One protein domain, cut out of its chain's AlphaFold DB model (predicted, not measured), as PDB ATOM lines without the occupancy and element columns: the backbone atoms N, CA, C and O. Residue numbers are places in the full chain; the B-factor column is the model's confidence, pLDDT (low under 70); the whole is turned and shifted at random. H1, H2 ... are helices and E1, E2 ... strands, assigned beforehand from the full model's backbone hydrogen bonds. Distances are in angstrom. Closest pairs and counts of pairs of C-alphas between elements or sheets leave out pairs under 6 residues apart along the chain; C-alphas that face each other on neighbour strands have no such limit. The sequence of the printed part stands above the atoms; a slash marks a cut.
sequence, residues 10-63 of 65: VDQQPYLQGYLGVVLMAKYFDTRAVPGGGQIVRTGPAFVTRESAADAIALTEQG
ATOM      1  N   VAL A  10     170.803 110.556 144.789       86.69
ATOM      2  CA  VAL A  10     171.248 110.683 143.401       86.69
ATOM      3  C   VAL A  10     170.299 109.875 142.531       86.69
ATOM      4  O   VAL A  10     170.225 108.655 142.652       86.69
ATOM      5  N   ASP A  11     169.570 110.571 141.671       85.88
ATOM      6  CA  ASP A  11     168.630 109.999 140.720       85.88
ATOM      7  C   ASP A  11     169.308 109.863 139.348       85.88
ATOM      8  O   ASP A  11     169.822 110.831 138.782       85.88
ATOM      9  N   GLN A  12     169.332 108.634 138.836       82.62
ATOM     10  CA  GLN A  12     169.868 108.280 137.517       82.62
ATOM     11  C   GLN A  12     168.758 108.080 136.465       82.62
ATOM     12  O   GLN A  12     169.060 107.746 135.316       82.62
ATOM     13  N   GLN A  13     167.493 108.266 136.856       84.00
ATOM     14  CA  GLN A  13     166.287 108.186 136.030       84.00
ATOM     15  C   GLN A  13     166.189 106.872 135.225       84.00
ATOM     16  O   GLN A  13     166.324 106.884 133.997       84.00
ATOM     17  N   PRO A  14     165.962 105.715 135.880       85.56
ATOM     18  CA  PRO A  14     165.913 104.416 135.203       85.56
ATOM     19  C   PRO A  14     164.785 104.326 134.166       85.56
ATOM     20  O   PRO A  14     164.990 103.732 133.105       85.56
ATOM     21  N   TYR A  15     163.638 104.978 134.413       88.06
ATOM     22  CA  TYR A  15     162.561 105.098 133.424       88.06
ATOM     23  C   TYR A  15     163.081 105.669 132.097       88.06
ATOM     24  O   TYR A  15     162.836 105.111 131.026       88.06
ATOM     25  N   LEU A  16     163.872 106.746 132.164       88.06
ATOM     26  CA  LEU A  16     164.406 107.415 130.983       88.06
ATOM     27  C   LEU A  16     165.428 106.541 130.242       88.06
ATOM     28  O   LEU A  16     165.442 106.541 129.014       88.06
ATOM     29  N   GLN A  17     166.239 105.759 130.960       88.75
ATOM     30  CA  GLN A  17     167.204 104.841 130.342       88.75
ATOM     31  C   GLN A  17     166.507 103.745 129.520       88.75
ATOM     32  O   GLN A  17     166.935 103.456 128.402       88.75
ATOM     33  N   GLY A  18     165.403 103.180 130.024       90.69
ATOM     34  CA  GLY A  18     164.600 102.208 129.276       90.69
ATOM     35  C   GLY A  18     163.834 102.843 128.111       90.69
ATOM     36  O   GLY A  18     163.878 102.352 126.982       90.69
ATOM     37  N   TYR A  19     163.172 103.973 128.371       91.81
ATOM     38  CA  TYR A  19     162.339 104.668 127.390       91.81
ATOM     39  C   TYR A  19     163.149 105.216 126.206       91.81
ATOM     40  O   TYR A  19     162.780 105.002 125.048       91.81
ATOM     41  N   LEU A  20     164.284 105.879 126.467       93.06
ATOM     42  CA  LEU A  20     165.128 106.428 125.403       93.06
ATOM     43  C   LEU A  20     165.686 105.328 124.500       93.06
ATOM     44  O   LEU A  20     165.730 105.531 123.294       93.06
ATOM     45  N   GLY A  21     166.043 104.151 125.023       91.12
ATOM     46  CA  GLY A  21     166.532 103.053 124.181       91.12
ATOM     47  C   GLY A  21     165.579 102.723 123.024       91.12
ATOM     48  O   GLY A  21     166.002 102.636 121.870       91.12
ATOM     49  N   VAL A  22     164.278 102.628 123.314       93.75
ATOM     50  CA  VAL A  22     163.241 102.334 122.312       93.75
ATOM     51  C   VAL A  22     163.009 103.526 121.380       93.75
ATOM     52  O   VAL A  22     163.008 103.368 120.159       93.75
ATOM     53  N   VAL A  23     162.846 104.730 121.936       94.31
ATOM     54  CA  VAL A  23     162.551 105.946 121.158       94.31
ATOM     55  C   VAL A  23     163.683 106.295 120.197       94.31
ATOM     56  O   VAL A  23     163.434 106.637 119.039       94.31
ATOM     57  N   LEU A  24     164.930 106.202 120.659       93.81
ATOM     58  CA  LEU A  24     166.093 106.515 119.838       93.81
ATOM     59  C   LEU A  24     166.271 105.489 118.715       93.81
ATOM     60  O   LEU A  24     166.608 105.872 117.597       93.81
ATOM     61  N   MET A  25     165.971 104.211 118.973       92.94
ATOM     62  CA  MET A  25     165.978 103.175 117.940       92.94
ATOM     63  C   MET A  25     164.897 103.423 116.883       92.94
ATOM     64  O   MET A  25     165.192 103.394 115.690       92.94
ATOM     65  N   ALA A  26     163.669 103.742 117.303       95.12
ATOM     66  CA  ALA A  26     162.596 104.104 116.379       95.12
ATOM     67  C   ALA A  26     162.989 105.312 115.510       95.12
ATOM     68  O   ALA A  26     162.844 105.276 114.289       95.12
ATOM     69  N   LYS A  27     163.584 106.356 116.108       92.69
ATOM     70  CA  LYS A  27     164.049 107.524 115.344       92.69
ATOM     71  C   LYS A  27     165.213 107.265 114.417       92.69
ATOM     72  O   LYS A  27     165.251 107.865 113.344       92.69
ATOM     73  N   TYR A  28     166.103 106.349 114.764       93.94
ATOM     74  CA  TYR A  28     167.123 105.915 113.828       93.94
ATOM     75  C   TYR A  28     166.505 105.299 112.563       93.94
ATOM     76  O   TYR A  28     166.932 105.628 111.458       93.94
ATOM     77  N   PHE A  29     165.469 104.467 112.694       96.00
ATOM     78  CA  PHE A  29     164.799 103.883 111.528       96.00
ATOM     79  C   PHE A  29     164.019 104.911 110.694       96.00
ATOM     80  O   PHE A  29     163.985 104.779 109.472       96.00
ATOM     81  N   ASP A  30     163.477 105.958 111.320       96.00
ATOM     82  CA  ASP A  30     162.764 107.029 110.612       96.00
ATOM     83  C   ASP A  30     163.698 107.971 109.836       96.00
ATOM     84  O   ASP A  30     163.405 108.360 108.706       96.00
ATOM     85  N   THR A  31     164.797 108.413 110.455       95.69
ATOM     86  CA  THR A  31     165.584 109.559 109.952       95.69
ATOM     87  C   THR A  31     167.068 109.267 109.777       95.69
ATOM     88  O   THR A  31     167.791 110.097 109.231       95.69
ATOM     89  N   ARG A  32     167.541 108.107 110.249       93.19
ATOM     90  CA  ARG A  32     168.964 107.762 110.412       93.19
ATOM     91  C   ARG A  32     169.751 108.713 111.315       93.19
ATOM     92  O   ARG A  32     170.979 108.654 111.344       93.19
ATOM     93  N   ALA A  33     169.071 109.568 112.077       89.12
ATOM     94  CA  ALA A  33     169.727 110.416 113.055       89.12
ATOM     95  C   ALA A  33     170.171 109.584 114.266       89.12
ATOM     96  O   ALA A  33     169.398 108.791 114.803       89.12
ATOM     97  N   VAL A  34     171.406 109.804 114.720       89.81
ATOM     98  CA  VAL A  34     171.919 109.262 115.983       89.81
ATOM     99  C   VAL A  34     172.061 110.420 116.978       89.81
ATOM    100  O   VAL A  34     172.931 111.278 116.803       89.81
ATOM    101  N   PRO A  35     171.201 110.492 118.003       84.94
ATOM    102  CA  PRO A  35     171.300 111.513 119.038       84.94
ATOM    103  C   PRO A  35     172.539 111.316 119.916       84.94
ATOM    104  O   PRO A  35     173.089 110.223 120.015       84.94
ATOM    105  N   GLY A  36     172.984 112.396 120.560       86.19
ATOM    106  CA  GLY A  36     174.183 112.397 121.407       86.19
ATOM    107  C   GLY A  36     175.485 112.711 120.667       86.19
ATOM    108  O   GLY A  36     176.519 112.842 121.308       86.19
ATOM    109  N   GLY A  37     175.464 112.870 119.336       86.31
ATOM    110  CA  GLY A  37     176.638 113.319 118.575       86.31
ATOM    111  C   GLY A  37     177.856 112.395 118.713       86.31
ATOM    112  O   GLY A  37     178.986 112.869 118.753       86.31
ATOM    113  N   GLY A  38     177.626 111.084 118.855       85.25
ATOM    114  CA  GLY A  38     178.675 110.086 119.108       85.25
ATOM    115  C   GLY A  38     179.101 109.954 120.575       85.25
ATOM    116  O   GLY A  38     180.005 109.183 120.880       85.25
ATOM    117  N   GLN A  39     178.460 110.688 121.486       89.44
ATOM    118  CA  GLN A  39     178.646 110.590 122.933       89.44
ATOM    119  C   GLN A  39     177.455 109.888 123.596       89.44
ATOM    120  O   GLN A  39     176.406 109.674 122.986       89.44
ATOM    121  N   ILE A  40     177.611 109.551 124.878       88.38
ATOM    122  CA  ILE A  40     176.534 108.969 125.680       88.38
ATOM    123  C   ILE A  40     175.384 109.968 125.882       88.38
ATOM    124  O   ILE A  40     175.607 111.148 126.163       88.38
ATOM    125  N   VAL A  41     174.146 109.480 125.809       89.75
ATOM    126  CA  VAL A  41     172.964 110.248 126.221       89.75
ATOM    127  C   VAL A  41     172.808 110.093 127.734       89.75
ATOM    128  O   VAL A  41     172.487 109.014 128.223       89.75
ATOM    129  N   ARG A  42     173.106 111.156 128.487       89.12
ATOM    130  CA  ARG A  42     173.075 111.143 129.957       89.12
ATOM    131  C   ARG A  42     171.652 111.351 130.473       89.12
ATOM    132  O   ARG A  42     170.991 112.302 130.071       89.12
ATOM    133  N   THR A  43     171.228 110.511 131.409       88.50
ATOM    134  CA  THR A  43     169.952 110.628 132.142       88.50
ATOM    135  C   THR A  43     170.158 111.060 133.599       88.50
ATOM    136  O   THR A  43     169.250 110.984 134.413       88.50
ATOM    137  N   GLY A  44     171.377 111.465 133.959       87.88
ATOM    138  CA  GLY A  44     171.756 111.825 135.320       87.88
ATOM    139  C   GLY A  44     173.248 112.170 135.431       87.88
ATOM    140  O   GLY A  44     173.964 112.138 134.417       87.88
ATOM    141  N   PRO A  45     173.728 112.489 136.646       83.31
ATOM    142  CA  PRO A  45     172.972 112.479 137.903       83.31
ATOM    143  C   PRO A  45     172.099 113.720 138.105       83.31
ATOM    144  O   PRO A  45     172.516 114.840 137.808       83.31
ATOM    145  N   ALA A  46     170.916 113.520 138.683       84.69
ATOM    146  CA  ALA A  46     170.109 114.577 139.279       84.69
ATOM    147  C   ALA A  46     170.109 114.422 140.806       84.69
ATOM    148  O   ALA A  46     169.890 113.332 141.329       84.69
ATOM    149  N   PHE A  47     170.354 115.508 141.535       87.06
ATOM    150  CA  PHE A  47     170.282 115.490 142.994       87.06
ATOM    151  C   PHE A  47     168.848 115.749 143.441       87.06
ATOM    152  O   PHE A  47     168.274 116.800 143.156       87.06
ATOM    153  N   VAL A  48     168.277 114.794 144.167       86.06
ATOM    154  CA  VAL A  48     167.020 114.983 144.888       86.06
ATOM    155  C   VAL A  48     167.379 115.458 146.289       86.06
ATOM    156  O   VAL A  48     168.112 114.772 147.004       86.06
ATOM    157  N   THR A  49     166.891 116.639 146.659       87.81
ATOM    158  CA  THR A  49     167.050 117.270 147.979       87.81
ATOM    159  C   THR A  49     165.706 117.254 148.714       87.81
ATOM    160  O   THR A  49     164.701 116.808 148.157       87.81
ATOM    161  N   ARG A  50     165.643 117.693 149.977       84.69
ATOM    162  CA  ARG A  50     164.367 117.718 150.718       84.69
ATOM    163  C   ARG A  50     163.322 118.586 150.008       84.69
ATOM    164  O   ARG A  50     162.147 118.241 150.013       84.69
ATOM    165  N   GLU A  51     163.770 119.666 149.379       85.56
ATOM    166  CA  GLU A  51     162.946 120.627 148.649       85.56
ATOM    167  C   GLU A  51     162.348 120.022 147.370       85.56
ATOM    168  O   GLU A  51     161.217 120.344 147.031       85.56
ATOM    169  N   SER A  52     163.067 119.118 146.689       84.31
ATOM    170  CA  SER A  52     162.619 118.473 145.440       84.31
ATOM    171  C   SER A  52     162.093 117.043 145.617       84.31
ATOM    172  O   SER A  52     161.656 116.408 144.655       84.31
ATOM    173  N   ALA A  53     162.108 116.519 146.847       85.12
ATOM    174  CA  ALA A  53     161.692 115.151 147.146       85.12
ATOM    175  C   ALA A  53     160.202 114.906 146.871       85.12
ATOM    176  O   ALA A  53     159.850 113.817 146.425       85.12
ATOM    177  N   ALA A  54     159.339 115.897 147.116       85.94
ATOM    178  CA  ALA A  54     157.901 115.765 146.878       85.94
ATOM    179  C   ALA A  54     157.593 115.529 145.391       85.94
ATOM    180  O   ALA A  54     156.861 114.601 145.053       85.94
ATOM    181  N   ASP A  55     158.229 116.299 144.506       85.75
ATOM    182  CA  ASP A  55     158.055 116.166 143.058       85.75
ATOM    183  C   ASP A  55     158.588 114.826 142.543       85.75
ATOM    184  O   ASP A  55     157.966 114.177 141.701       85.75
ATOM    185  N   ALA A  56     159.737 114.382 143.063       83.06
ATOM    186  CA  ALA A  56     160.303 113.085 142.710       83.06
ATOM    187  C   ALA A  56     159.365 111.931 143.106       83.06
ATOM    188  O   ALA A  56     159.131 111.039 142.295       83.06
ATOM    189  N   ILE A  57     158.778 111.979 144.310       84.25
ATOM    190  CA  ILE A  57     157.819 110.968 144.783       84.25
ATOM    191  C   ILE A  57     156.574 110.949 143.892       84.25
ATOM    192  O   ILE A  57     156.188 109.879 143.430       84.25
ATOM    193  N   ALA A  58     155.993 112.113 143.588       87.25
ATOM    194  CA  ALA A  58     154.793 112.199 142.756       87.25
ATOM    195  C   ALA A  58     155.005 111.608 141.348       87.25
ATOM    196  O   ALA A  58     154.137 110.914 140.821       87.25
ATOM    197  N   LEU A  59     156.170 111.846 140.735       85.44
ATOM    198  CA  LEU A  59     156.500 111.287 139.420       85.44
ATOM    199  C   LEU A  59     156.735 109.770 139.466       85.44
ATOM    200  O   LEU A  59     156.360 109.064 138.528       85.44
ATOM    201  N   THR A  60     157.317 109.257 140.551       84.00
ATOM    202  CA  THR A  60     157.501 107.812 140.748       84.00
ATOM    203  C   THR A  60     156.176 107.104 141.035       84.00
ATOM    204  O   THR A  60     155.943 106.025 140.497       84.00
ATOM    205  N   GLU A  61     155.258 107.716 141.790       83.50
ATOM    206  CA  GLU A  61     153.892 107.194 141.981       83.50
ATOM    207  C   GLU A  61     153.121 107.090 140.656       83.50
ATOM    208  O   GLU A  61     152.328 106.170 140.464       83.50
ATOM    209  N   GLN A  62     153.396 107.993 139.713       85.88
ATOM    210  CA  GLN A  62     152.854 107.953 138.351       85.88
ATOM    211  C   GLN A  62     153.589 106.965 137.429       85.88
ATOM    212  O   GLN A  62     153.172 106.767 136.289       85.88
ATOM    213  N   GLY A  63     154.683 106.349 137.890       77.38
ATOM    214  CA  GLY A  63     155.478 105.393 137.117       77.38
ATOM    215  C   GLY A  63     156.300 106.013 135.984       77.38
ATOM    216  O   GLY A  63     156.761 105.289 135.106       77.38
TER     217      GLY A  63
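What this domain is: This is residues 10 to 63 of the 65 residues of an uncharacterized protein of Gemmatimonadales bacterium (UniProt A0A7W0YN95). What shape does a reader see, going along from Val 10? A long straight helix, H1, makes one side of a flat, loose loop; residues 32 to 45 fold back along its length to the short strand E1, beside residues 10 to 11, and the short helix H2 follows at that end, with residues 50 to 55 sticking out. What is it made of? The printed part has 54 residues, with two named helices and one named strand in the order H1, E1, H2; the class is mostly helix. How spread out is it? It is loose, with a radius of gyration of the C-alphas of 14.1 A, and spans 41 by 23 by 12 A.

How they stand to each other: What pairs with the first printed residues? Residues 10 to 11 pair antiparallel with residues 46 to 47 of E1, residues 46 to 48; E1 pairs with no named strand. How do the helices stand? H1, residues 14 to 31, is apart from H2, residues 53 to 61, and also from E1. The closest C-alphas of E1 and H2, those of Val 48 and Ala 56, are 7.3 A apart. Are the helix backbones complete? Every O i to N i+4 pair is within hydrogen-bond range in H2, and 12 of 14 are in H1.

Where its parts are: Where does the long helix run? H1, residues 14 to 31, goes 25.8 A from C-alpha 14 at (165.913, 104.416, 135.203) to C-alpha 31 at (165.584, 109.559, 109.952). Where are the other elements? E1, residues 46 to 48, is 6.4 A long, and H2, residues 53 to 61, is 12.3 A long and ends with C-alpha 61 at (153.892, 107.194, 141.981).

The domain as a whole: How large is it? The two C-alphas farthest apart, those of Arg 32 and Arg 50, are 41.8 A from each other. Which link is long? H1 to E1 is a long link of 14 residues, while E1 to H2 is tight. Is anything missing or uncertain? The printed part has no cut, its mean pLDDT is 88.1, and no printed residue is under 70.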